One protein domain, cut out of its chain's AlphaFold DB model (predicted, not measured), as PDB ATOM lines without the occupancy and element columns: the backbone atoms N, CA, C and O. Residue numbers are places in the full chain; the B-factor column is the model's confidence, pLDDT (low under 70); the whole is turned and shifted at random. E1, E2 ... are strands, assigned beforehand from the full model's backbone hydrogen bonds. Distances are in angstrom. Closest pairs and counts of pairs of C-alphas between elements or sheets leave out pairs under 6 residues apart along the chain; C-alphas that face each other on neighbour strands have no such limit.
ATOM      1  N   PHE A   6     -21.555 -10.474 -30.966       93.44
ATOM      2  CA  PHE A   6     -21.393 -10.180 -29.550       93.44
ATOM      3  C   PHE A   6     -22.326 -11.062 -28.726       93.44
ATOM      4  O   PHE A   6     -23.544 -11.015 -28.880       93.44
ATOM      5  N   VAL A   7     -21.752 -11.840 -27.815       96.69
ATOM      6  CA  VAL A   7     -22.478 -12.785 -26.970       96.69
ATOM      7  C   VAL A   7     -22.065 -12.589 -25.523       96.69
ATOM      8  O   VAL A   7     -20.900 -12.348 -25.202       96.69
ATOM      9  N   THR A   8     -23.030 -12.731 -24.617       97.38
ATOM     10  CA  THR A   8     -22.762 -12.776 -23.180       97.38
ATOM     11  C   THR A   8     -23.306 -14.060 -22.582       97.38
ATOM     12  O   THR A   8     -24.326 -14.580 -23.029       97.38
ATOM     13  N   ARG A   9     -22.623 -14.582 -21.565       97.56
ATOM     14  CA  ARG A   9     -23.054 -15.783 -20.850       97.56
ATOM     15  C   ARG A   9     -22.725 -15.675 -19.367       97.56
ATOM     16  O   ARG A   9     -21.722 -15.073 -18.982       97.56
ATOM     17  N   ALA A  10     -23.579 -16.261 -18.531       97.19
ATOM     18  CA  ALA A  10     -23.293 -16.397 -17.109       97.19
ATOM     19  C   ALA A  10     -22.091 -17.336 -16.885       97.19
ATOM     20  O   ALA A  10     -21.933 -18.306 -17.636       97.19
ATOM     21  N   PRO A  11     -21.273 -17.095 -15.845       97.50
ATOM     22  CA  PRO A  11     -20.178 -17.988 -15.527       97.50
ATOM     23  C   PRO A  11     -20.666 -19.352 -15.043       97.50
ATOM     24  O   PRO A  11     -21.777 -19.488 -14.508       97.50
ATOM     25  N   HIS A  12     -19.798 -20.357 -15.191       97.44
ATOM     26  CA  HIS A  12     -20.009 -21.663 -14.572       97.44
ATOM     27  C   HIS A  12     -20.287 -21.481 -13.066       97.44
ATOM     28  O   HIS A  12     -19.606 -20.656 -12.453       97.44
ATOM     29  N   PRO A  13     -21.240 -22.212 -12.446       97.75
ATOM     30  CA  PRO A  13     -21.599 -22.023 -11.037       97.75
ATOM     31  C   PRO A  13     -20.402 -21.947 -10.083       97.75
ATOM     32  O   PRO A  13     -20.333 -21.026  -9.274       97.75
ATOM     33  N   ALA A  14     -19.411 -22.826 -10.262       97.88
ATOM     34  CA  ALA A  14     -18.187 -22.842  -9.456       97.88
ATOM     35  C   ALA A  14     -17.354 -21.547  -9.537       97.88
ATOM     36  O   ALA A  14     -16.590 -21.260  -8.626       97.88
ATOM     37  N   LEU A  15     -17.499 -20.746 -10.596       97.12
ATOM     38  CA  LEU A  15     -16.718 -19.527 -10.833       97.12
ATOM     39  C   LEU A  15     -17.470 -18.239 -10.487       97.12
ATOM     40  O   LEU A  15     -16.876 -17.165 -10.530       97.12
ATOM     41  N   ARG A  16     -18.757 -18.308 -10.125       95.81
ATOM     42  CA  ARG A  16     -19.598 -17.116  -9.896       95.81
ATOM     43  C   ARG A  16     -19.145 -16.245  -8.722       95.81
ATOM     44  O   ARG A  16     -19.528 -15.084  -8.659       95.81
ATOM     45  N   HIS A  17     -18.327 -16.787  -7.821       95.25
ATOM     46  CA  HIS A  17     -17.733 -16.039  -6.711       95.25
ATOM     47  C   HIS A  17     -16.518 -15.186  -7.128       95.25
ATOM     48  O   HIS A  17     -16.091 -14.332  -6.361       95.25
ATOM     49  N   LEU A  18     -15.975 -15.394  -8.336       94.38
ATOM     50  CA  LEU A  18     -14.799 -14.679  -8.859       94.38
ATOM     51  C   LEU A  18     -15.093 -13.937 -10.163       94.38
ATOM     52  O   LEU A  18     -14.553 -12.864 -10.413       94.38
ATOM     53  N   VAL A  19     -15.930 -14.523 -11.020       95.38
ATOM     54  CA  VAL A  19     -16.201 -14.027 -12.368       95.38
ATOM     55  C   VAL A  19     -17.639 -13.544 -12.444       95.38
ATOM     56  O   VAL A  19     -18.564 -14.292 -12.143       95.38
ATOM     57  N   ASN A  20     -17.836 -12.305 -12.897       93.75
ATOM     58  CA  ASN A  20     -19.177 -11.729 -13.012       93.75
ATOM     59  C   ASN A  20     -19.920 -12.174 -14.291       93.75
ATOM     60  O   ASN A  20     -21.144 -12.301 -14.278       93.75
ATOM     61  N   ARG A  21     -19.204 -12.400 -15.401       94.81
ATOM     62  CA  ARG A  21     -19.768 -12.624 -16.739       94.81
ATOM     63  C   ARG A  21     -18.693 -13.108 -17.712       94.81
ATOM     64  O   ARG A  21     -17.535 -12.717 -17.601       94.81
ATOM     65  N   TYR A  22     -19.102 -13.884 -18.711       96.44
ATOM     66  CA  TYR A  22     -18.324 -14.104 -19.930       96.44
ATOM     67  C   TYR A  22     -18.866 -13.239 -21.063       96.44
ATOM     68  O   TYR A  22     -20.080 -13.167 -21.273       96.44
ATOM     69  N   ILE A  23     -17.960 -12.594 -21.792       95.81
ATOM     70  CA  ILE A  23     -18.264 -11.773 -22.962       95.81
ATOM     71  C   ILE A  23     -17.404 -12.301 -24.108       95.81
ATOM     72  O   ILE A  23     -16.185 -12.374 -23.970       95.81
ATOM     73  N   GLY A  24     -18.039 -12.685 -25.211       95.00
ATOM     74  CA  GLY A  24     -17.374 -13.122 -26.434       95.00
ATOM     75  C   GLY A  24     -17.767 -12.213 -27.586       95.00
ATOM     76  O   GLY A  24     -18.919 -11.794 -27.681       95.00
ATOM     77  N   TYR A  25     -16.814 -11.884 -28.448       92.31
ATOM     78  CA  TYR A  25     -17.102 -11.124 -29.654       92.31
ATOM     79  C   TYR A  25     -16.153 -11.498 -30.781       92.31
ATOM     80  O   TYR A  25     -14.995 -11.856 -30.554       92.31
ATOM     81  N   ARG A  26     -16.649 -11.355 -32.006       90.62
ATOM     82  CA  ARG A  26     -15.870 -11.434 -33.238       90.62
ATOM     83  C   ARG A  26     -16.109 -10.147 -34.002       90.62
ATOM     84  O   ARG A  26     -17.249  -9.717 -34.118       90.62
ATOM     85  N   ARG A  27     -15.034  -9.510 -34.461       84.88
ATOM     86  CA  ARG A  27     -15.110  -8.292 -35.267       84.88
ATOM     87  C   ARG A  27     -14.135  -8.372 -36.422       84.88
ATOM     88  O   ARG A  27     -12.979  -8.736 -36.219       84.88
ATOM     89  N   SER A  28     -14.610  -8.017 -37.609       80.62
ATOM     90  CA  SER A  28     -13.848  -8.162 -38.859       80.62
ATOM     91  C   SER A  28     -13.277  -6.830 -39.360       80.62
ATOM     92  O   SER A  28     -12.260  -6.806 -40.046       80.62
ATOM     93  N   ALA A  29     -13.910  -5.708 -39.001       72.00
ATOM     94  CA  ALA A  29     -13.479  -4.363 -39.363       72.00
ATOM     95  C   ALA A  29     -13.856  -3.387 -38.240       72.00
ATOM     96  O   ALA A  29     -15.027  -3.065 -38.060       72.00
ATOM     97  N   VAL A  30     -12.872  -2.932 -37.456       67.31
ATOM     98  CA  VAL A  30     -13.115  -2.018 -36.328       67.31
ATOM     99  C   VAL A  30     -12.683  -0.598 -36.721       67.31
ATOM    100  O   VAL A  30     -11.481  -0.332 -36.746       67.31
ATOM    101  N   PRO A  31     -13.616   0.332 -37.013       58.72
ATOM    102  CA  PRO A  31     -13.276   1.696 -37.438       58.72
ATOM    103  C   PRO A  31     -12.594   2.526 -36.334       58.72
ATOM    104  O   PRO A  31     -11.831   3.439 -36.630       58.72
ATOM    105  N   MET A  32     -12.792   2.172 -35.059       62.75
ATOM    106  CA  MET A  32     -12.057   2.717 -33.910       62.75
ATOM    107  C   MET A  32     -11.158   1.634 -33.301       62.75
ATOM    108  O   MET A  32     -11.462   1.062 -32.258       62.75
ATOM    109  N   ALA A  33     -10.055   1.313 -33.980       71.88
ATOM    110  CA  ALA A  33      -9.176   0.198 -33.606       71.88
ATOM    111  C   ALA A  33      -8.353   0.430 -32.321       71.88
ATOM    112  O   ALA A  33      -7.673  -0.486 -31.855       71.88
ATOM    113  N   VAL A  34      -8.375   1.643 -31.761       81.44
ATOM    114  CA  VAL A  34      -7.668   1.966 -30.517       81.44
ATOM    115  C   VAL A  34      -8.661   2.004 -29.367       81.44
ATOM    116  O   VAL A  34      -9.512   2.887 -29.288       81.44
ATOM    117  N   HIS A  35      -8.512   1.050 -28.454       81.69
ATOM    118  CA  HIS A  35      -9.247   1.009 -27.200       81.69
ATOM    119  C   HIS A  35      -8.376   1.562 -26.069       81.69
ATOM    120  O   HIS A  35      -7.216   1.169 -25.932       81.69
ATOM    121  N   ARG A  36      -8.939   2.464 -25.261       82.06
ATOM    122  CA  ARG A  36      -8.317   2.964 -24.028       82.06
ATOM    123  C   ARG A  36      -8.935   2.279 -22.825       82.06
ATOM    124  O   ARG A  36     -10.145   2.060 -22.796       82.06
ATOM    125  N   GLY A  37      -8.105   1.963 -21.837       76.62
ATOM    126  CA  GLY A  37      -8.583   1.357 -20.600       76.62
ATOM    127  C   GLY A  37      -9.411   2.370 -19.816       76.62
ATOM    128  O   GLY A  37      -8.899   3.431 -19.457       76.62
ATOM    129  N   LEU A  38     -10.680   2.056 -19.550       74.62
ATOM    130  CA  LEU A  38     -11.525   2.857 -18.664       74.62
ATOM    131  C   LEU A  38     -11.364   2.402 -17.204       74.62
ATOM    132  O   LEU A  38     -11.155   1.207 -16.965       74.62
ATOM    133  N   PRO A  39     -11.499   3.316 -16.227       73.75
ATOM    134  CA  PRO A  39     -11.605   2.948 -14.819       73.75
ATOM    135  C   PRO A  39     -12.733   1.940 -14.582       73.75
ATOM    136  O   PRO A  39     -13.861   2.131 -15.038       73.75
ATOM    137  N   SER A  40     -12.440   0.859 -13.859       76.25
ATOM    138  CA  SER A  40     -13.403  -0.195 -13.543       76.25
ATOM    139  C   SER A  40     -13.154  -0.749 -12.142       76.25
ATOM    140  O   SER A  40     -12.022  -0.962 -11.721       76.25
ATOM    141  N   ARG A  41     -14.238  -1.061 -11.422       81.19
ATOM    142  CA  ARG A  41     -14.164  -1.815 -10.156       81.19
ATOM    143  C   ARG A  41     -13.862  -3.305 -10.355       81.19
ATOM    144  O   ARG A  41     -13.672  -4.029  -9.387       81.19
ATOM    145  N   HIS A  42     -13.897  -3.771 -11.602       84.81
ATOM    146  CA  HIS A  42     -13.609  -5.148 -11.972       84.81
ATOM    147  C   HIS A  42     -12.309  -5.227 -12.753       84.81
ATOM    148  O   HIS A  42     -12.035  -4.395 -13.622       84.81
ATOM    149  N   VAL A  43     -11.582  -6.304 -12.491       88.75
ATOM    150  CA  VAL A  43     -10.489  -6.767 -13.329       88.75
ATOM    151  C   VAL A  43     -11.075  -7.513 -14.528       88.75
ATOM    152  O   VAL A  43     -11.831  -8.470 -14.363       88.75
ATOM    153  N   THR A  44     -10.712  -7.093 -15.734       90.56
ATOM    154  CA  THR A  44     -11.092  -7.756 -16.982       90.56
ATOM    155  C   THR A  44      -9.937  -8.624 -17.458       90.56
ATOM    156  O   THR A  44      -8.856  -8.110 -17.744       90.56
ATOM    157  N   LEU A  45     -10.180  -9.929 -17.579       93.50
ATOM    158  CA  LEU A  45      -9.313 -10.858 -18.299       93.50
ATOM    159  C   LEU A  45      -9.787 -10.951 -19.751       93.50
ATOM    160  O   LEU A  45     -10.941 -11.294 -20.007       93.50
ATOM    161  N   ILE A  46      -8.891 -10.671 -20.689       93.12
ATOM    162  CA  ILE A  46      -9.144 -10.789 -22.125       93.12
ATOM    163  C   ILE A  46      -8.253 -11.895 -22.673       93.12
ATOM    164  O   ILE A  46      -7.053 -11.907 -22.408       93.12
ATOM    165  N   ILE A  47      -8.836 -12.792 -23.466       96.19
ATOM    166  CA  ILE A  47      -8.129 -13.852 -24.187       96.19
ATOM    167  C   ILE A  47      -8.536 -13.749 -25.655       96.19
ATOM    168  O   ILE A  47      -9.719 -13.850 -25.975       96.19
ATOM    169  N   SER A  48      -7.567 -13.537 -26.544       94.50
ATOM    170  CA  SER A  48      -7.827 -13.526 -27.981       94.50
ATOM    171  C   SER A  48      -7.638 -14.911 -28.581       94.50
ATOM    172  O   SER A  48      -6.555 -15.494 -28.497       94.50
ATOM    173  N   LEU A  49      -8.697 -15.406 -29.223       94.44
ATOM    174  CA  LEU A  49      -8.735 -16.728 -29.850       94.44
ATOM    175  C   LEU A  49      -8.273 -16.718 -31.317       94.44
ATOM    176  O   LEU A  49      -7.917 -17.767 -31.838       94.44
ATOM    177  N   ALA A  50      -8.263 -15.551 -31.970       91.50
ATOM    178  CA  ALA A  50      -7.863 -15.394 -33.370       91.50
ATOM    179  C   ALA A  50      -6.421 -14.878 -33.472       91.50
ATOM    180  O   ALA A  50      -5.483 -15.662 -33.358       91.50
ATOM    181  N   ASP A  51      -6.223 -13.565 -33.601       91.12
ATOM    182  CA  ASP A  51      -4.905 -12.918 -33.612       91.12
ATOM    183  C   ASP A  51      -4.563 -12.267 -32.265       91.12
ATOM    184  O   ASP A  51      -5.466 -11.834 -31.546       91.12
ATOM    185  N   PRO A  52      -3.275 -12.155 -31.883       93.19
ATOM    186  CA  PRO A  52      -2.887 -11.453 -30.665       93.19
ATOM    187  C   PRO A  52      -3.375 -10.001 -30.647       93.19
ATOM    188  O   PRO A  52      -3.355  -9.300 -31.660       93.19
ATOM    189  N   ILE A  53      -3.710  -9.518 -29.457       90.25
ATOM    190  CA  ILE A  53      -4.083  -8.125 -29.234       90.25
ATOM    191  C   ILE A  53      -2.821  -7.278 -29.309       90.25
ATOM    192  O   ILE A  53      -1.841  -7.521 -28.600       90.25
ATOM    193  N   ARG A  54      -2.841  -6.268 -30.178       91.25
ATOM    194  CA  ARG A  54      -1.750  -5.305 -30.298       91.25
ATOM    195  C   ARG A  54      -1.900  -4.226 -29.229       91.25
ATOM    196  O   ARG A  54      -2.737  -3.338 -29.355       91.25
ATOM    197  N   MET A  55      -1.048  -4.282 -28.216       90.25
ATOM    198  CA  MET A  55      -0.894  -3.225 -27.224       90.25
ATOM    199  C   MET A  55       0.012  -2.140 -27.787       90.25
ATOM    200  O   MET A  55       1.188  -2.387 -28.034       90.25
ATOM    201  N   LEU A  56      -0.539  -0.942 -27.982       90.38
ATOM    202  CA  LEU A  56       0.214   0.219 -28.468       90.38
ATOM    203  C   LEU A  56       1.006   0.915 -27.355       90.38
ATOM    204  O   LEU A  56       1.978   1.604 -27.642       90.38
ATOM    205  N   ARG A  57       0.582   0.749 -26.097       88.00
ATOM    206  CA  ARG A  57       1.211   1.321 -24.904       88.00
ATOM    207  C   ARG A  57       0.813   0.512 -23.671       88.00
ATOM    208  O   ARG A  57      -0.330   0.067 -23.589       88.00
ATOM    209  N   LEU A  58       1.737   0.334 -22.731       86.62
ATOM    210  CA  LEU A  58       1.452  -0.221 -21.405       86.62
ATOM    211  C   LEU A  58       1.459   0.895 -20.343       86.62
ATOM    212  O   LEU A  58       2.045   1.950 -20.585       86.62
ATOM    213  N   PRO A  59       0.814   0.688 -19.176       83.75
ATOM    214  CA  PRO A  59       0.801   1.681 -18.097       83.75
ATOM    215  C   PRO A  59       2.195   1.993 -17.548       83.75
ATOM    216  O   PRO A  59       2.483   3.135 -17.213       83.75
ATOM    217  N   ASP A  60       3.046   0.970 -17.466       86.56
ATOM    218  CA  ASP A  60       4.456   1.108 -17.121       86.56
ATOM    219  C   ASP A  60       5.230   1.565 -18.371       86.56
ATOM    220  O   ASP A  60       5.331   0.786 -19.326       86.56
ATOM    221  N   PRO A  61       5.768   2.798 -18.397       85.25
ATOM    222  CA  PRO A  61       6.450   3.340 -19.567       85.25
ATOM    223  C   PRO A  61       7.780   2.634 -19.865       85.25
ATOM    224  O   PRO A  61       8.288   2.761 -20.976       85.25
ATOM    225  N   SER A  62       8.337   1.880 -18.909       90.88
ATOM    226  CA  SER A  62       9.539   1.072 -19.136       90.88
ATOM    227  C   SER A  62       9.252  -0.205 -19.933       90.88
ATOM    228  O   SER A  62      10.174  -0.829 -20.462       90.88
ATOM    229  N   ARG A  63       7.975  -0.596 -20.055       87.50
ATOM    230  CA  ARG A  63       7.565  -1.781 -20.808       87.50
ATOM    231  C   ARG A  63       7.221  -1.422 -22.252       87.50
ATOM    232  O   ARG A  63       6.313  -0.618 -22.482       87.50
ATOM    233  N   PRO A  64       7.875  -2.055 -23.240       88.00
ATOM    234  CA  PRO A  64       7.614  -1.760 -24.637       88.00
ATOM    235  C   PRO A  64       6.223  -2.261 -25.073       88.00
ATOM    236  O   PRO A  64       5.715  -3.244 -24.522       88.00
ATOM    237  N   PRO A  65       5.616  -1.629 -26.094       91.94
ATOM    238  CA  PRO A  65       4.440  -2.147 -26.794       91.94
ATOM    239  C   PRO A  65       4.625  -3.604 -27.240       91.94
ATOM    240  O   PRO A  65       5.745  -4.068 -27.453       91.94
ATOM    241  N   GLY A  66       3.525  -4.334 -27.433       92.56
ATOM    242  CA  GLY A  66       3.617  -5.768 -27.705       92.56
ATOM    243  C   GLY A  66       2.358  -6.405 -28.278       92.56
ATOM    244  O   GLY A  66       1.304  -5.785 -28.402       92.56
ATOM    245  N   ARG A  67       2.485  -7.682 -28.638       94.81
ATOM    246  CA  ARG A  67       1.387  -8.537 -29.097       94.81
ATOM    247  C   ARG A  67       1.080  -9.560 -28.010       94.81
ATOM    248  O   ARG A  67       1.929 -10.387 -27.701       94.81
ATOM    249  N   LEU A  68      -0.118  -9.501 -27.438       92.81
ATOM    250  CA  LEU A  68      -0.507 -10.326 -26.297       92.81
ATOM    251  C   LEU A  68      -1.655 -11.259 -26.671       92.81
ATOM    252  O   LEU A  68      -2.672 -10.829 -27.212       92.81
ATOM    253  N   ARG A  69      -1.511 -12.550 -26.361       95.56
ATOM    254  CA  ARG A  69      -2.611 -13.521 -26.487       95.56
ATOM    255  C   ARG A  69      -3.665 -13.337 -25.403       95.56
ATOM    256  O   ARG A  69      -4.849 -13.500 -25.676       95.56
ATOM    257  N   ALA A  70      -3.229 -12.965 -24.208       95.06
ATOM    258  CA  ALA A  70      -4.100 -12.653 -23.095       95.06
ATOM    259  C   ALA A  70      -3.554 -11.455 -22.318       95.06
ATOM    260  O   ALA A  70      -2.342 -11.236 -22.276       95.06
ATOM    261  N   LEU A  71      -4.452 -10.684 -21.711       91.44
ATOM    262  CA  LEU A  71      -4.100  -9.578 -20.831       91.44
ATOM    263  C   LEU A  71      -5.139  -9.400 -19.731       91.44
ATOM    264  O   LEU A  71      -6.291  -9.811 -19.861       91.44
ATOM    265  N   VAL A  72      -4.708  -8.738 -18.666       89.62
ATOM    266  CA  VAL A  72      -5.542  -8.368 -17.531       89.62
ATOM    267  C   VAL A  72      -5.454  -6.857 -17.338       89.62
ATOM    268  O   VAL A  72      -4.358  -6.299 -17.384       89.62
ATOM    269  N   GLY A  73      -6.589  -6.189 -17.135       83.50
ATOM    270  CA  GLY A  73      -6.642  -4.738 -16.930       83.50
ATOM    271  C   GLY A  73      -7.912  -4.284 -16.212       83.50
ATOM    272  O   GLY A  73      -8.760  -5.103 -15.872       83.50
ATOM    273  N   GLY A  74      -8.055  -2.978 -15.977       80.00
ATOM    274  CA  GLY A  74      -9.297  -2.385 -15.454       80.00
ATOM    275  C   GLY A  74      -9.198  -1.755 -14.064       80.00
ATOM    276  O   GLY A  74      -9.990  -0.869 -13.768       80.00
TER     277      GLY A  74
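This is residues 6 to 74 of the 80 residues of an uncharacterized protein of Amycolatopsis arida (UniProt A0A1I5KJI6). There is little regular structure: three separate antiparallel strand pairs make a loose row, E1-E2 at one end, E3-E6 in the middle and E4-E5 at the other end, with residues 13 to 18 sticking out. The 69 printed residues have no named helix and six strands, E1 to E6 along the chain; the class is all strand, with only 23 residues in named elements. The whole is loose, with a radius of gyration of the C-alphas of 13.8 A and spans of 38 by 29 by 20 A.

E1, residues 6 to 9, and E2, residues 22 to 26, form an antiparallel hairpin at 161 degrees; N 7 and O 24 are within hydrogen-bond range, 2.8 A. E3, residues 44 to 47, is apart from E2 and antiparallel to E6, residues 70 to 73, at 168 degrees, with N 46 and O 71 at 2.9 A. E4, residues 53 to 55, and E5, residues 66 to 68, form an antiparallel hairpin at 147 degrees, with N 53 and O 68 at 2.8 A.

E1 begins at C-alpha 6 (-21.393, -10.180, -29.550); E6 ends at C-alpha 73 (-6.642, -4.738, -16.930). E2 is 13.8 A long, E1 10.5 A, E6 10.3 A.

The farthest C-alphas, of Pro 13 and Ser 62, are 39.6 A apart. The printed part has no cut; the links E1 to E2 and E2 to E3 are long. Residues 30 to 32 have pLDDT under 70.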